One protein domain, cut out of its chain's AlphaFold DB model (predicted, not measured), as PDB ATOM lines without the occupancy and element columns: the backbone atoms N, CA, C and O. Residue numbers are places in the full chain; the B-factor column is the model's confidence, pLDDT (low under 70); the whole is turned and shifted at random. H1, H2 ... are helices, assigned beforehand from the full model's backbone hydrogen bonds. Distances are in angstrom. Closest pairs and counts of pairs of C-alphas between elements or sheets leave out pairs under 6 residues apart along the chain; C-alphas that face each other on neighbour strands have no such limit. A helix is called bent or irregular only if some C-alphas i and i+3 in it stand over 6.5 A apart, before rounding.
ATOM      1  N   LEU A   3     -29.489 -18.416 132.357       86.06
ATOM      2  CA  LEU A   3     -29.757 -17.661 133.592       86.06
ATOM      3  C   LEU A   3     -29.181 -18.302 134.867       86.06
ATOM      4  O   LEU A   3     -28.799 -17.597 135.788       86.06
ATOM      5  N   ARG A   4     -29.117 -19.638 134.945       88.69
ATOM      6  CA  ARG A   4     -28.484 -20.338 136.077       88.69
ATOM      7  C   ARG A   4     -26.961 -20.302 136.011       88.69
ATOM      8  O   ARG A   4     -26.338 -20.368 137.060       88.69
ATOM      9  N   GLU A   5     -26.393 -20.267 134.807       90.00
ATOM     10  CA  GLU A   5     -24.952 -20.068 134.608       90.00
ATOM     11  C   GLU A   5     -24.588 -18.644 135.044       90.00
ATOM     12  O   GLU A   5     -23.840 -18.502 136.001       90.00
ATOM     13  N   TYR A   6     -25.287 -17.633 134.515       92.81
ATOM     14  CA  TYR A   6     -25.162 -16.232 134.929       92.81
ATOM     15  C   TYR A   6     -25.259 -16.041 136.449       92.81
ATOM     16  O   TYR A   6     -24.362 -15.480 137.062       92.81
ATOM     17  N   ALA A   7     -26.316 -16.564 137.082       94.12
ATOM     18  CA  ALA A   7     -26.500 -16.423 138.528       94.12
ATOM     19  C   ALA A   7     -25.393 -17.112 139.340       94.12
ATOM     20  O   ALA A   7     -25.111 -16.722 140.469       94.12
ATOM     21  N   LYS A   8     -24.788 -18.173 138.796       95.50
ATOM     22  CA  LYS A   8     -23.659 -18.830 139.446       95.50
ATOM     23  C   LYS A   8     -22.397 -17.980 139.306       95.50
ATOM     24  O   LYS A   8     -21.719 -17.782 140.306       95.50
ATOM     25  N   ASP A   9     -22.119 -17.471 138.111       95.62
ATOM     26  CA  ASP A   9     -20.946 -16.638 137.847       95.62
ATOM     27  C   ASP A   9     -21.006 -15.340 138.666       95.62
ATOM     28  O   ASP A   9     -20.019 -14.958 139.288       95.62
ATOM     29  N   GLU A  10     -22.188 -14.732 138.793       95.69
ATOM     30  CA  GLU A  10     -22.427 -13.579 139.671       95.69
ATOM     31  C   GLU A  10     -22.077 -13.896 141.136       95.69
ATOM     32  O   GLU A  10     -21.364 -13.137 141.797       95.69
ATOM     33  N   VAL A  11     -22.525 -15.047 141.648       95.75
ATOM     34  CA  VAL A  11     -22.199 -15.492 143.011       95.75
ATOM     35  C   VAL A  11     -20.704 -15.769 143.165       95.75
ATOM     36  O   VAL A  11     -20.131 -15.378 144.180       95.75
ATOM     37  N   ASP A  12     -20.069 -16.407 142.180       97.06
ATOM     38  CA  ASP A  12     -18.638 -16.724 142.189       97.06
ATOM     39  C   ASP A  12     -17.778 -15.440 142.131       97.06
ATOM     40  O   ASP A  12     -16.721 -15.378 142.765       97.06
ATOM     41  N   ILE A  13     -18.232 -14.387 141.437       97.31
ATOM     42  CA  ILE A  13     -17.612 -13.053 141.466       97.31
ATOM     43  C   ILE A  13     -17.749 -12.451 142.868       97.31
ATOM     44  O   ILE A  13     -16.743 -12.126 143.495       97.31
ATOM     45  N   ILE A  14     -18.967 -12.355 143.411       96.50
ATOM     46  CA  ILE A  14     -19.209 -11.739 144.728       96.50
ATOM     47  C   ILE A  14     -18.464 -12.489 145.846       96.50
ATOM     48  O   ILE A  14     -17.926 -11.862 146.762       96.50
ATOM     49  N   ASP A  15     -18.375 -13.820 145.770       96.94
ATOM     50  CA  ASP A  15     -17.723 -14.661 146.780       96.94
ATOM     51  C   ASP A  15     -16.234 -14.330 146.983       96.94
ATOM     52  O   ASP A  15     -15.713 -14.510 148.090       96.94
ATOM     53  N   GLN A  16     -15.566 -13.812 145.947       96.88
ATOM     54  CA  GLN A  16     -14.161 -13.394 145.994       96.88
ATOM     55  C   GLN A  16     -13.951 -12.115 146.813       96.88
ATOM     56  O   GLN A  16     -12.886 -11.933 147.405       96.88
ATOM     57  N   TYR A  17     -14.970 -11.256 146.895       97.00
ATOM     58  CA  TYR A  17     -14.899  -9.958 147.576       97.00
ATOM     59  C   TYR A  17     -15.668  -9.931 148.902       97.00
ATOM     60  O   TYR A  17     -15.459  -9.032 149.724       97.00
ATOM     61  N   ALA A  18     -16.548 -10.905 149.139       97.44
ATOM     62  CA  ALA A  18     -17.377 -10.974 150.332       97.44
ATOM     63  C   ALA A  18     -16.555 -11.228 151.609       97.44
ATOM     64  O   ALA A  18     -15.739 -12.148 151.701       97.44
ATOM     65  N   ALA A  19     -16.843 -10.458 152.655       97.19
ATOM     66  CA  ALA A  19     -16.401 -10.739 154.009       97.19
ATOM     67  C   ALA A  19     -17.091 -12.009 154.514       97.19
ATOM     68  O   ALA A  19     -18.315 -12.143 154.433       97.19
ATOM     69  N   LYS A  20     -16.314 -12.937 155.077       97.31
ATOM     70  CA  LYS A  20     -16.807 -14.231 155.561       97.31
ATOM     71  C   LYS A  20     -16.576 -14.376 157.060       97.31
ATOM     72  O   LYS A  20     -15.604 -13.863 157.603       97.31
ATOM     73  N   ASN A  21     -17.481 -15.079 157.732       96.25
ATOM     74  CA  ASN A  21     -17.275 -15.507 159.113       96.25
ATOM     75  C   ASN A  21     -16.384 -16.758 159.190       96.25
ATOM     76  O   ASN A  21     -16.057 -17.367 158.173       96.25
ATOM     77  N   ASP A  22     -16.082 -17.209 160.409       95.81
ATOM     78  CA  ASP A  22     -15.243 -18.390 160.681       95.81
ATOM     79  C   ASP A  22     -15.784 -19.707 160.090       95.81
ATOM     80  O   ASP A  22     -15.088 -20.718 160.058       95.81
ATOM     81  N   LYS A  23     -17.040 -19.723 159.626       94.75
ATOM     82  CA  LYS A  23     -17.675 -20.865 158.949       94.75
ATOM     83  C   LYS A  23     -17.660 -20.725 157.423       94.75
ATOM     84  O   LYS A  23     -18.340 -21.494 156.748       94.75
ATOM     85  N   GLY A  24     -16.963 -19.722 156.888       93.38
ATOM     86  CA  GLY A  24     -16.895 -19.426 155.459       93.38
ATOM     87  C   GLY A  24     -18.181 -18.842 154.867       93.38
ATOM     88  O   GLY A  24     -18.298 -18.770 153.650       93.38
ATOM     89  N   LYS A  25     -19.159 -18.435 155.690       95.12
ATOM     90  CA  LYS A  25     -20.411 -17.830 155.204       95.12
ATOM     91  C   LYS A  25     -20.281 -16.320 155.103       95.12
ATOM     92  O   LYS A  25     -19.667 -15.711 155.979       95.12
ATOM     93  N   TRP A  26     -20.928 -15.731 154.101       97.25
ATOM     94  CA  TRP A  26     -20.965 -14.285 153.916       97.25
ATOM     95  C   TRP A  26     -21.529 -13.579 155.148       97.25
ATOM     96  O   TRP A  26     -22.526 -14.000 155.744       97.25
ATOM     97  N   LEU A  27     -20.878 -12.488 155.522       97.31
ATOM     98  CA  LEU A  27     -21.443 -11.485 156.402       97.31
ATOM     99  C   LEU A  27     -22.337 -10.588 155.549       97.31
ATOM    100  O   LEU A  27     -21.877 -10.061 154.541       97.31
ATOM    101  N   VAL A  28     -23.592 -10.404 155.951       96.25
ATOM    102  CA  VAL A  28     -24.561  -9.584 155.208       96.25
ATOM    103  C   VAL A  28     -24.926  -8.306 155.961       96.25
ATOM    104  O   VAL A  28     -24.756  -8.220 157.185       96.25
ATOM    105  N   ASP A  29     -25.356  -7.285 155.225       92.19
ATOM    106  CA  ASP A  29     -25.968  -6.077 155.773       92.19
ATOM    107  C   ASP A  29     -27.443  -6.304 156.162       92.19
ATOM    108  O   ASP A  29     -27.978  -7.411 156.086       92.19
ATOM    109  N   ASP A  30     -28.092  -5.248 156.640       94.25
ATOM    110  CA  ASP A  30     -29.498  -5.220 157.048       94.25
ATOM    111  C   ASP A  30     -30.491  -5.418 155.890       94.25
ATOM    112  O   ASP A  30     -31.657  -5.733 156.130       94.25
ATOM    113  N   LYS A  31     -30.036  -5.290 154.641       92.81
ATOM    114  CA  LYS A  31     -30.812  -5.539 153.418       92.81
ATOM    115  C   LYS A  31     -30.539  -6.921 152.819       92.81
ATOM    116  O   LYS A  31     -31.182  -7.290 151.841       92.81
ATOM    117  N   GLY A  32     -29.627  -7.689 153.413       89.88
ATOM    118  CA  GLY A  32     -29.228  -9.011 152.939       89.88
ATOM    119  C   GLY A  32     -28.116  -9.000 151.887       89.88
ATOM    120  O   GLY A  32     -27.800 -10.064 151.360       89.88
ATOM    121  N   ASN A  33     -27.494  -7.851 151.598       89.75
ATOM    122  CA  ASN A  33     -26.371  -7.778 150.661       89.75
ATOM    123  C   ASN A  33     -25.080  -8.254 151.325       89.75
ATOM    124  O   ASN A  33     -24.873  -8.038 152.521       89.75
ATOM    125  N   ALA A  34     -24.173  -8.845 150.547       93.75
ATOM    126  CA  ALA A  34     -22.849  -9.214 151.033       93.75
ATOM    127  C   ALA A  34     -22.053  -7.971 151.466       93.75
ATOM    128  O   ALA A  34     -21.933  -6.995 150.727       93.75
ATOM    129  N   LYS A  35     -21.464  -8.017 152.662       95.81
ATOM    130  CA  LYS A  35     -20.461  -7.038 153.085       95.81
ATOM    131  C   LYS A  35     -19.143  -7.353 152.401       95.81
ATOM    132  O   LYS A  35     -18.768  -8.518 152.321       95.81
ATOM    133  N   LEU A  36     -18.412  -6.326 151.982       95.81
ATOM    134  CA  LEU A  36     -17.087  -6.503 151.390       95.81
ATOM    135  C   LEU A  36     -16.015  -6.711 152.457       95.81
ATOM    136  O   LEU A  36     -16.036  -6.064 153.507       95.81
ATOM    137  N   ALA A  37     -15.064  -7.597 152.167       96.31
ATOM    138  CA  ALA A  37     -13.860  -7.784 152.970       96.31
ATOM    139  C   ALA A  37     -12.940  -6.556 152.890       96.31
ATOM    140  O   ALA A  37     -12.326  -6.177 153.887       96.31
ATOM    141  N   ASP A  38     -12.894  -5.912 151.719       96.25
ATOM    142  CA  ASP A  38     -12.161  -4.676 151.464       96.25
ATOM    143  C   ASP A  38     -13.034  -3.703 150.660       96.25
ATOM    144  O   ASP A  38     -13.351  -3.931 149.492       96.25
ATOM    145  N   VAL A  39     -13.425  -2.596 151.288       94.38
ATOM    146  CA  VAL A  39     -14.286  -1.578 150.666       94.38
ATOM    147  C   VAL A  39     -13.590  -0.801 149.549       94.38
ATOM    148  O   VAL A  39     -14.265  -0.204 148.715       94.38
ATOM    149  N   THR A  40     -12.255  -0.808 149.497       96.50
ATOM    150  CA  THR A  40     -11.504  -0.134 148.427       96.50
ATOM    151  C   THR A  40     -11.614  -0.867 147.089       96.50
ATOM    152  O   THR A  40     -11.363  -0.273 146.042       96.50
ATOM    153  N   LYS A  41     -12.059  -2.130 147.109       96.00
ATOM    154  CA  LYS A  41     -12.251  -2.988 145.936       96.00
ATOM    155  C   LYS A  41     -13.625  -2.874 145.280       96.00
ATOM    156  O   LYS A  41     -13.880  -3.575 144.309       96.00
ATOM    157  N   VAL A  42     -14.501  -1.988 145.764       94.88
ATOM    158  CA  VAL A  42     -15.873  -1.867 145.235       94.88
ATOM    159  C   VAL A  42     -15.900  -1.539 143.739       94.88
ATOM    160  O   VAL A  42     -16.759  -2.040 143.029       94.88
ATOM    161  N   ALA A  43     -14.956  -0.719 143.259       96.88
ATOM    162  CA  ALA A  43     -14.882  -0.348 141.849       96.88
ATOM    163  C   ALA A  43     -14.537  -1.561 140.978       96.88
ATOM    164  O   ALA A  43     -15.256  -1.856 140.038       96.88
ATOM    165  N   GLU A  44     -13.510  -2.316 141.369       97.31
ATOM    166  CA  GLU A  44     -13.087  -3.537 140.674       97.31
ATOM    167  C   GLU A  44     -14.191  -4.609 140.662       97.31
ATOM    168  O   GLU A  44     -14.430  -5.240 139.640       97.31
ATOM    169  N   LEU A  45     -14.902  -4.792 141.782       97.12
ATOM    170  CA  LEU A  45     -16.056  -5.691 141.838       97.12
ATOM    171  C   LEU A  45     -17.155  -5.253 140.860       97.12
ATOM    172  O   LEU A  45     -17.704  -6.091 140.149       97.12
ATOM    173  N   ASN A  46     -17.481  -3.959 140.831       96.31
ATOM    174  CA  ASN A  46     -18.491  -3.442 139.912       96.31
ATOM    175  C   ASN A  46     -18.060  -3.616 138.454       96.31
ATOM    176  O   ASN A  46     -18.896  -4.004 137.651       96.31
ATOM    177  N   ASP A  47     -16.778  -3.423 138.134       97.94
ATOM    178  CA  ASP A  47     -16.259  -3.654 136.782       97.94
ATOM    179  C   ASP A  47     -16.503  -5.114 136.346       97.94
ATOM    180  O   ASP A  47     -17.009  -5.351 135.253       97.94
ATOM    181  N   PHE A  48     -16.247  -6.101 137.216       97.75
ATOM    182  CA  PHE A  48     -16.523  -7.512 136.903       97.75
ATOM    183  C   PHE A  48     -18.015  -7.835 136.764       97.75
ATOM    184  O   PHE A  48     -18.400  -8.637 135.912       97.75
ATOM    185  N   LEU A  49     -18.868  -7.233 137.595       96.81
ATOM    186  CA  LEU A  49     -20.318  -7.416 137.490       96.81
ATOM    187  C   LEU A  49     -20.876  -6.766 136.218       96.81
ATOM    188  O   LEU A  49     -21.745  -7.347 135.567       96.81
ATOM    189  N   ASP A  50     -20.346  -5.605 135.834       97.50
ATOM    190  CA  ASP A  50     -20.688  -4.927 134.587       97.50
ATOM    191  C   ASP A  50     -20.212  -5.738 133.374       97.50
ATOM    192  O   ASP A  50     -20.952  -5.874 132.398       97.50
ATOM    193  N   GLU A  51     -19.016  -6.333 133.427       96.50
ATOM    194  CA  GLU A  51     -18.534  -7.260 132.395       96.50
ATOM    195  C   GLU A  51     -19.473  -8.464 132.239       96.50
ATOM    196  O   GLU A  51     -19.900  -8.757 131.121       96.50
ATOM    197  N   LEU A  52     -19.866  -9.106 133.345       95.44
ATOM    198  CA  LEU A  52     -20.799 -10.235 133.329       95.44
ATOM    199  C   LEU A  52     -22.176  -9.831 132.770       95.44
ATOM    200  O   LEU A  52     -22.767 -10.560 131.974       95.44
ATOM    201  N   ALA A  53     -22.700  -8.667 133.162       94.00
ATOM    202  CA  ALA A  53     -23.994  -8.164 132.694       94.00
ATOM    203  C   ALA A  53     -24.020  -7.868 131.186       94.00
ATOM    204  O   ALA A  53     -25.076  -7.968 130.559       94.00
ATOM    205  N   ASN A  54     -22.870  -7.513 130.609       93.69
ATOM    206  CA  ASN A  54     -22.729  -7.193 129.191       93.69
ATOM    207  C   ASN A  54     -22.142  -8.344 128.362       93.69
ATOM    208  O   ASN A  54     -21.934  -8.184 127.155       93.69
ATOM    209  N   GLU A  55     -21.875  -9.500 128.974       90.62
ATOM    210  CA  GLU A  55     -21.303 -10.643 128.278       90.62
ATOM    211  C   GLU A  55     -22.273 -11.169 127.199       90.62
ATOM    212  O   GLU A  55     -23.431 -11.494 127.489       90.62
TER     213      GLU A  55
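Overview. This is residues 3 to 55 of the 104 residues of the protein "DUF1617 family protein" of Streptococcus equi (UniProt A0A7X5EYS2). Two helices of equal residue count, H1 and H2, lie side by side as a hairpin, and the long looped link between them, residues 18 to 38, makes a head at one end. The printed part has 53 residues with two named helices, H1 then H2, and no named strand; its class is all helix. It is only just compact, close to loose, with a radius of gyration of the C-alphas of 11.5 A and spans of 33 by 25 by 19 A.

Along the chain. H1, residues 3 to 17, begins at C-alpha 3 (-29.757, -17.661, 133.592) and is 21.8 A long. H2, residues 39 to 53, is 21.5 A long and ends at C-alpha 53 (-23.994, -8.164, 132.694). H2 is irregular: C-alphas 40 and 43 are 7.4 A apart.

Arrangement. H1 and H2 touch, their closest C-alphas being those of Glu 10 and Leu 49, 6.9 A apart. They form a helical hairpin, opposite ways at a shallow tilt of 16 degrees. In each, 9 of 11 O i to N i+4 pairs are within hydrogen-bond range.

Size, cuts and confidence. The C-alphas farthest apart, of Asp 22 and Asn 54, are 34.2 A apart. The printed part has no cut. The link from H1 to H2, 21 residues, is long. No printed residue is under 70 in pLDDT.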